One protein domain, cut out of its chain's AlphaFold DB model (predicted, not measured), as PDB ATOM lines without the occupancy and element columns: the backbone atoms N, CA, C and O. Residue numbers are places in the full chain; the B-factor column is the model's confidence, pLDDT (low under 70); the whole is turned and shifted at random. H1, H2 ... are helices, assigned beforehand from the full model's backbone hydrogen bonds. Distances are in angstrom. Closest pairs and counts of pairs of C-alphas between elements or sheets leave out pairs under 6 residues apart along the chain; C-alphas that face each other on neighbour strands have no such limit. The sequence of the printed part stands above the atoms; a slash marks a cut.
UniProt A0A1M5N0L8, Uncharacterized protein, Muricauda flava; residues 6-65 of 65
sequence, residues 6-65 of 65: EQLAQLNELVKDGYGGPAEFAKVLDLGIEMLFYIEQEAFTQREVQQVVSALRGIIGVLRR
ATOM      1  N   GLU A   6     222.704 158.710 169.911       96.75
ATOM      2  CA  GLU A   6     221.472 159.501 169.860       96.75
ATOM      3  C   GLU A   6     221.661 160.890 170.487       96.75
ATOM      4  O   GLU A   6     221.272 161.897 169.897       96.75
ATOM      5  N   GLN A   7     222.334 160.969 171.640       95.94
ATOM      6  CA  GLN A   7     222.652 162.245 172.284       95.94
ATOM      7  C   GLN A   7     223.605 163.098 171.435       95.94
ATOM      8  O   GLN A   7     223.464 164.319 171.399       95.94
ATOM      9  N   LEU A   8     224.565 162.477 170.744       93.31
ATOM     10  CA  LEU A   8     225.467 163.174 169.823       93.31
ATOM     11  C   LEU A   8     224.716 163.728 168.610       93.31
ATOM     12  O   LEU A   8     224.955 164.871 168.223       93.31
ATOM     13  N   ALA A   9     223.796 162.953 168.034       95.19
ATOM     14  CA  ALA A   9     222.965 163.405 166.922       95.19
ATOM     15  C   ALA A   9     222.075 164.589 167.333       95.19
ATOM     16  O   ALA A   9     222.070 165.614 166.655       95.19
ATOM     17  N   GLN A  10     221.402 164.491 168.483       96.19
ATOM     18  CA  GLN A  10     220.581 165.579 169.026       96.19
ATOM     19  C   GLN A  10     221.405 166.839 169.313       96.19
ATOM     20  O   GLN A  10     220.963 167.947 169.016       96.19
ATOM     21  N   LEU A  11     222.617 166.686 169.858       92.88
ATOM     22  CA  LEU A  11     223.513 167.814 170.105       92.88
ATOM     23  C   LEU A  11     223.947 168.489 168.798       92.88
ATOM     24  O   LEU A  11     223.970 169.715 168.730       92.88
ATOM     25  N   ASN A  12     224.273 167.708 167.766       92.44
ATOM     26  CA  ASN A  12     224.651 168.248 166.463       92.44
ATOM     27  C   ASN A  12     223.504 169.022 165.807       92.44
ATOM     28  O   ASN A  12     223.740 170.119 165.301       92.44
ATOM     29  N   GLU A  13     222.278 168.495 165.851       96.31
ATOM     30  CA  GLU A  13     221.107 169.210 165.331       96.31
ATOM     31  C   GLU A  13     220.844 170.490 166.129       96.31
ATOM     32  O   GLU A  13     220.667 171.545 165.534       96.31
ATOM     33  N   LEU A  14     220.957 170.461 167.463       95.81
ATOM     34  CA  LEU A  14     220.822 171.668 168.287       95.81
ATOM     35  C   LEU A  14     221.862 172.736 167.921       95.81
ATOM     36  O   LEU A  14     221.534 173.919 167.826       95.81
ATOM     37  N   VAL A  15     223.117 172.334 167.699       95.44
ATOM     38  CA  VAL A  15     224.185 173.252 167.277       95.44
ATOM     39  C   VAL A  15     223.905 173.821 165.886       95.44
ATOM     40  O   VAL A  15     224.116 175.010 165.646       95.44
ATOM     41  N   LYS A  16     223.421 172.991 164.964       95.81
ATOM     42  CA  LYS A  16     223.100 173.401 163.599       95.81
ATOM     43  C   LYS A  16     221.909 174.355 163.551       95.81
ATOM     44  O   LYS A  16     222.024 175.412 162.939       95.81
ATOM     45  N   ASP A  17     220.818 174.025 164.227       97.12
ATOM     46  CA  ASP A  17     219.595 174.829 164.238       97.12
ATOM     47  C   ASP A  17     219.781 176.132 165.020       97.12
ATOM     48  O   ASP A  17     219.315 177.189 164.599       97.12
ATOM     49  N   GLY A  18     220.483 176.072 166.156       96.06
ATOM     50  CA  GLY A  18     220.686 177.231 167.021       96.06
ATOM     51  C   GLY A  18     221.768 178.188 166.533       96.06
ATOM     52  O   GLY A  18     221.644 179.397 166.718       96.06
ATOM     53  N   TYR A  19     222.835 177.664 165.924       95.38
ATOM     54  CA  TYR A  19     224.034 178.452 165.630       95.38
ATOM     55  C   TYR A  19     224.484 178.380 164.171       95.38
ATOM     56  O   TYR A  19     225.420 179.078 163.815       95.38
ATOM     57  N   GLY A  20     223.849 177.578 163.314       94.88
ATOM     58  CA  GLY A  20     224.243 177.411 161.908       94.88
ATOM     59  C   GLY A  20     225.339 176.365 161.678       94.88
ATOM     60  O   GLY A  20     225.679 176.083 160.532       94.88
ATOM     61  N   GLY A  21     225.853 175.750 162.747       95.75
ATOM     62  CA  GLY A  21     226.857 174.689 162.695       95.75
ATOM     63  C   GLY A  21     228.005 174.884 163.693       95.75
ATOM     64  O   GLY A  21     228.080 175.907 164.378       95.75
ATOM     65  N   PRO A  22     228.925 173.903 163.796       95.69
ATOM     66  CA  PRO A  22     230.034 173.955 164.753       95.69
ATOM     67  C   PRO A  22     230.961 175.164 164.567       95.69
ATOM     68  O   PRO A  22     231.396 175.766 165.548       95.69
ATOM     69  N   ALA A  23     231.243 175.548 163.317       95.56
ATOM     70  CA  ALA A  23     232.138 176.662 163.011       95.56
ATOM     71  C   ALA A  23     231.542 178.013 163.437       95.56
ATOM     72  O   ALA A  23     232.230 178.833 164.046       95.56
ATOM     73  N   GLU A  24     230.264 178.240 163.150       97.12
ATOM     74  CA  GLU A  24     229.527 179.433 163.561       97.12
ATOM     75  C   GLU A  24     229.361 179.480 165.078       97.12
ATOM     76  O   GLU A  24     229.608 180.522 165.686       97.12
ATOM     77  N   PHE A  25     229.062 178.343 165.712       97.38
ATOM     78  CA  PHE A  25     228.994 178.274 167.166       97.38
ATOM     79  C   PHE A  25     230.338 178.639 167.814       97.38
ATOM     80  O   PHE A  25     230.377 179.429 168.755       97.38
ATOM     81  N   ALA A  26     231.458 178.161 167.267       97.69
ATOM     82  CA  ALA A  26     232.784 178.537 167.749       97.69
ATOM     83  C   ALA A  26     233.036 180.056 167.669       97.69
ATOM     84  O   ALA A  26     233.629 180.616 168.588       97.69
ATOM     85  N   LYS A  27     232.558 180.735 166.612       97.12
ATOM     86  CA  LYS A  27     232.648 182.205 166.494       97.12
ATOM     87  C   LYS A  27     231.839 182.902 167.591       97.12
ATOM     88  O   LYS A  27     232.323 183.858 168.184       97.12
ATOM     89  N   VAL A  28     230.634 182.411 167.892       97.12
ATOM     90  CA  VAL A  28     229.798 182.956 168.978       97.12
ATOM     91  C   VAL A  28     230.489 182.810 170.334       97.12
ATOM     92  O   VAL A  28     230.465 183.735 171.141       97.12
ATOM     93  N   LEU A  29     231.150 181.678 170.587       97.62
ATOM     94  CA  LEU A  29     231.890 181.474 171.833       97.62
ATOM     95  C   LEU A  29     233.141 182.362 171.936       97.62
ATOM     96  O   LEU A  29     233.440 182.832 173.033       97.62
ATOM     97  N   ASP A  30     233.842 182.629 170.828       97.69
ATOM     98  CA  ASP A  30     234.935 183.615 170.807       97.69
ATOM     99  C   ASP A  30     234.422 185.012 171.193       97.69
ATOM    100  O   ASP A  30     235.009 185.658 172.061       97.69
ATOM    101  N   LEU A  31     233.278 185.439 170.643       97.50
ATOM    102  CA  LEU A  31     232.627 186.691 171.049       97.50
ATOM    103  C   LEU A  31     232.232 186.670 172.533       97.50
ATOM    104  O   LEU A  31     232.406 187.659 173.238       97.50
ATOM    105  N   GLY A  32     231.753 185.533 173.042       96.56
ATOM    106  CA  GLY A  32     231.467 185.358 174.466       96.56
ATOM    107  C   GLY A  32     232.701 185.566 175.350       96.56
ATOM    108  O   GLY A  32     232.594 186.186 176.404       96.56
ATOM    109  N   ILE A  33     233.884 185.121 174.911       97.56
ATOM    110  CA  ILE A  33     235.153 185.406 175.600       97.56
ATOM    111  C   ILE A  33     235.462 186.907 175.566       97.56
ATOM    112  O   ILE A  33     235.883 187.453 176.585       97.56
ATOM    113  N   GLU A  34     235.240 187.581 174.434       96.25
ATOM    114  CA  GLU A  34     235.416 189.035 174.324       96.25
ATOM    115  C   GLU A  34     234.486 189.802 175.278       96.25
ATOM    116  O   GLU A  34     234.907 190.765 175.919       96.25
ATOM    117  N   MET A  35     233.246 189.339 175.454       96.00
ATOM    118  CA  MET A  35     232.289 189.946 176.386       96.00
ATOM    119  C   MET A  35     232.755 189.887 177.849       96.00
ATOM    120  O   MET A  35     232.440 190.791 178.621       96.00
ATOM    121  N   LEU A  36     233.553 188.882 178.235       94.94
ATOM    122  CA  LEU A  36     234.076 188.768 179.604       94.94
ATOM    123  C   LEU A  36     235.050 189.899 179.972       94.94
ATOM    124  O   LEU A  36     235.246 190.164 181.157       94.94
ATOM    125  N   PHE A  37     235.632 190.599 178.993       89.75
ATOM    126  CA  PHE A  37     236.467 191.778 179.250       89.75
ATOM    127  C   PHE A  37     235.661 193.012 179.677       89.75
ATOM    128  O   PHE A  37     236.247 193.966 180.185       89.75
ATOM    129  N   TYR A  38     234.338 192.996 179.491       93.75
ATOM    130  CA  TYR A  38     233.440 194.107 179.819       93.75
ATOM    131  C   TYR A  38     232.673 193.901 181.126       93.75
ATOM    132  O   TYR A  38     231.780 194.685 181.441       93.75
ATOM    133  N   ILE A  39     232.986 192.848 181.883       94.50
ATOM    134  CA  ILE A  39     232.358 192.634 183.184       94.50
ATOM    135  C   ILE A  39     232.761 193.760 184.147       94.50
ATOM    136  O   ILE A  39     233.914 194.195 184.166       94.50
ATOM    137  N   GLU A  40     231.803 194.219 184.953       93.50
ATOM    138  CA  GLU A  40     232.036 195.213 185.998       93.50
ATOM    139  C   GLU A  40     233.142 194.770 186.962       93.50
ATOM    140  O   GLU A  40     233.269 193.594 187.319       93.50
ATOM    141  N   GLN A  41     233.952 195.737 187.399       86.69
ATOM    142  CA  GLN A  41     234.993 195.469 188.385       86.69
ATOM    143  C   GLN A  41     234.358 194.913 189.665       86.69
ATOM    144  O   GLN A  41     233.305 195.372 190.090       86.69
ATOM    145  N   GLU A  42     235.010 193.909 190.255       90.25
ATOM    146  CA  GLU A  42     234.585 193.219 191.486       90.25
ATOM    147  C   GLU A  42     233.329 192.331 191.376       90.25
ATOM    148  O   GLU A  42     233.015 191.631 192.337       90.25
ATOM    149  N   ALA A  43     232.662 192.250 190.215       93.94
ATOM    150  CA  ALA A  43     231.534 191.328 190.028       93.94
ATOM    151  C   ALA A  43     231.958 189.846 190.098       93.94
ATOM    152  O   ALA A  43     231.212 189.005 190.596       93.94
ATOM    153  N   PHE A  44     233.171 189.534 189.627       95.31
ATOM    154  CA  PHE A  44     233.807 188.222 189.767       95.31
ATOM    155  C   PHE A  44     235.295 188.373 190.063       95.31
ATOM    156  O   PHE A  44     235.943 189.348 189.672       95.31
ATOM    157  N   THR A  45     235.869 187.356 190.696       95.56
ATOM    158  CA  THR A  45     237.319 187.256 190.825       95.56
ATOM    159  C   THR A  45     237.957 186.959 189.469       95.56
ATOM    160  O   THR A  45     237.397 186.271 188.611       95.56
ATOM    161  N   GLN A  46     239.205 187.397 189.291       93.75
ATOM    162  CA  GLN A  46     239.977 187.087 188.085       93.75
ATOM    163  C   GLN A  46     240.063 185.573 187.820       93.75
ATOM    164  O   GLN A  46     240.037 185.136 186.670       93.75
ATOM    165  N   ARG A  47     240.145 184.761 188.884       96.06
ATOM    166  CA  ARG A  47     240.229 183.301 188.785       96.06
ATOM    167  C   ARG A  47     238.955 182.691 188.204       96.06
ATOM    168  O   ARG A  47     239.057 181.792 187.373       96.06
ATOM    169  N   GLU A  48     237.783 183.170 188.611       96.56
ATOM    170  CA  GLU A  48     236.498 182.702 188.077       96.56
ATOM    171  C   GLU A  48     236.383 183.018 186.584       96.56
ATOM    172  O   GLU A  48     236.102 182.124 185.784       96.56
ATOM    173  N   VAL A  49     236.720 184.247 186.178       96.31
ATOM    174  CA  VAL A  49     236.719 184.638 184.758       96.31
ATOM    175  C   VAL A  49     237.680 183.761 183.947       96.31
ATOM    176  O   VAL A  49     237.314 183.238 182.896       96.31
ATOM    177  N   GLN A  50     238.896 183.520 184.447       96.06
ATOM    178  CA  GLN A  50     239.878 182.658 183.774       96.06
ATOM    179  C   GLN A  50     239.403 181.207 183.622       96.06
ATOM    180  O   GLN A  50     239.693 180.571 182.602       96.06
ATOM    181  N   GLN A  51     238.683 180.672 184.611       97.62
ATOM    182  CA  GLN A  51     238.112 179.326 184.544       97.62
ATOM    183  C   GLN A  51     237.044 179.230 183.452       97.62
ATOM    184  O   GLN A  51     237.080 178.288 182.657       97.62
ATOM    185  N   VAL A  52     236.162 180.229 183.352       97.00
ATOM    186  CA  VAL A  52     235.159 180.308 182.282       97.00
ATOM    187  C   VAL A  52     235.836 180.417 180.914       97.00
ATOM    188  O   VAL A  52     235.552 179.610 180.031       97.00
ATOM    189  N   VAL A  53     236.801 181.330 180.748       97.69
ATOM    190  CA  VAL A  53     237.560 181.479 179.490       97.69
ATOM    191  C   VAL A  53     238.216 180.160 179.077       97.69
ATOM    192  O   VAL A  53     238.175 179.778 177.907       97.69
ATOM    193  N   SER A  54     238.811 179.439 180.028       97.94
ATOM    194  CA  SER A  54     239.470 178.156 179.759       97.94
ATOM    195  C   SER A  54     238.477 177.083 179.304       97.94
ATOM    196  O   SER A  54     238.762 176.355 178.353       97.94
ATOM    197  N   ALA A  55     237.300 177.014 179.933       97.94
ATOM    198  CA  ALA A  55     236.235 176.097 179.533       97.94
ATOM    199  C   ALA A  55     235.720 176.407 178.117       97.94
ATOM    200  O   ALA A  55     235.636 175.501 177.285       97.94
ATOM    201  N   LEU A  56     235.460 177.683 177.812       98.06
ATOM    202  CA  LEU A  56     235.014 178.120 176.486       98.06
ATOM    203  C   LEU A  56     236.048 177.788 175.403       98.06
ATOM    204  O   LEU A  56     235.699 177.202 174.380       98.06
ATOM    205  N   ARG A  57     237.336 178.057 175.654       97.75
ATOM    206  CA  ARG A  57     238.429 177.690 174.734       97.75
ATOM    207  C   ARG A  57     238.517 176.186 174.492       97.75
ATOM    208  O   ARG A  57     238.793 175.771 173.368       97.75
ATOM    209  N   GLY A  58     238.262 175.374 175.517       97.50
ATOM    210  CA  GLY A  58     238.185 173.921 175.380       97.50
ATOM    211  C   GLY A  58     237.087 173.487 174.407       97.50
ATOM    212  O   GLY A  58     237.348 172.680 173.517       97.50
ATOM    213  N   ILE A  59     235.889 174.066 174.529       96.00
ATOM    214  CA  ILE A  59     234.749 173.778 173.644       96.00
ATOM    215  C   ILE A  59     235.042 174.243 172.214       96.00
ATOM    216  O   ILE A  59     234.895 173.467 171.273       96.00
ATOM    217  N   ILE A  60     235.529 175.475 172.047       97.56
ATOM    218  CA  ILE A  60     235.936 176.030 170.746       97.56
ATOM    219  C   ILE A  60     236.950 175.108 170.057       97.56
ATOM    220  O   ILE A  60     236.829 174.820 168.867       97.56
ATOM    221  N   GLY A  61     237.926 174.602 170.813       96.62
ATOM    222  CA  GLY A  61     238.929 173.667 170.314       96.62
ATOM    223  C   GLY A  61     238.378 172.298 169.911       96.62
ATOM    224  O   GLY A  61     239.065 171.590 169.184       96.62
ATOM    225  N   VAL A  62     237.183 171.905 170.361       94.00
ATOM    226  CA  VAL A  62     236.475 170.704 169.885       94.00
ATOM    227  C   VAL A  62     235.660 171.020 168.633       94.00
ATOM    228  O   VAL A  62     235.721 170.262 167.676       94.00
ATOM    229  N   LEU A  63     234.945 172.147 168.614       94.44
ATOM    230  CA  LEU A  63     234.086 172.548 167.491       94.44
ATOM    231  C   LEU A  63     234.861 172.839 166.198       94.44
ATOM    232  O   LEU A  63     234.298 172.752 165.112       94.44
ATOM    233  N   ARG A  64     236.138 173.215 166.321       92.06
ATOM    234  CA  ARG A  64     237.041 173.517 165.197       92.06
ATOM    235  C   ARG A  64     237.854 172.317 164.696       92.06
ATOM    236  O   ARG A  64     238.692 172.515 163.819       92.06
ATOM    237  N   ARG A  65     237.689 171.132 165.290       83.69
ATOM    238  CA  ARG A  65     238.405 169.915 164.868       83.69
ATOM    239  C   ARG A  65     237.765 169.247 163.668       83.69
ATOM    240  O   ARG A  65     236.531 169.352 163.524       83.69
TER     241      ARG A  65
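AT A GLANCE: This is residues 6 to 65 of the 65 residues of an uncharacterized protein of Muricauda flava (UniProt A0A1M5N0L8). Two long helices, H3 and H2, run side by side in opposite ways as a helical hairpin, and a shorter helix, H1, is set crosswise at the end of the hairpin where H2 begins, making a corner with H2. Residues 6 to 11 of H1 stick out beyond the hairpin, and at the far end so do residues 40 to 48, of which 46 to 48 belong to H3. The printed part has 60 residues, with three named helices in the order H1, H2, H3 and no named strand; the class is all helix. The whole is loose, with a radius of gyration of the C-alphas of 13.6 A, and it spans 41 by 18 by 17 A.

IN THESE COORDINATES: H3, the longest helix, takes residues 46 to 63 and measures 25.9 A from C-alpha 46 to C-alpha 63, which is at (234.086, 172.548, 167.491). H2, residues 22 to 38, measures 25.4 A and begins with C-alpha 22 at (230.034, 173.955, 164.753). H1, residues 6 to 19, measures 19.6 A and begins with C-alpha 6 at (221.472, 159.501, 169.860).

HOW THE PARTS SIT: H3 and H2 form a hairpin and touch, at a shallow tilt of 13 degrees, opposite ways. Their closest C-alphas are those of Ala 26 and Ile 60, 5.0 A apart. H1 and H2 touch only at the corner by their link, residues 15 to 19 of H1 with residues 22 to 25 of H2. The closest C-alphas there are those of Tyr 19 and Phe 25, 5.2 A apart. H1 and H2 run the same way at a steep tilt of 63 degrees. H1 and H3 are apart. In H1 and H3 every O i to N i+4 pair is within hydrogen-bond range; in H2 11 of 13 are.

THE WHOLE: The C-alphas farthest apart, those of Glu 6 and Gln 41, are 42.7 A from each other. The printed part has no cut. The link from H1 to H2 is tight, and that from H2 to H3, 7 residues, is short. The mean pLDDT of the printed part is 95.4, and no printed residue is under 70.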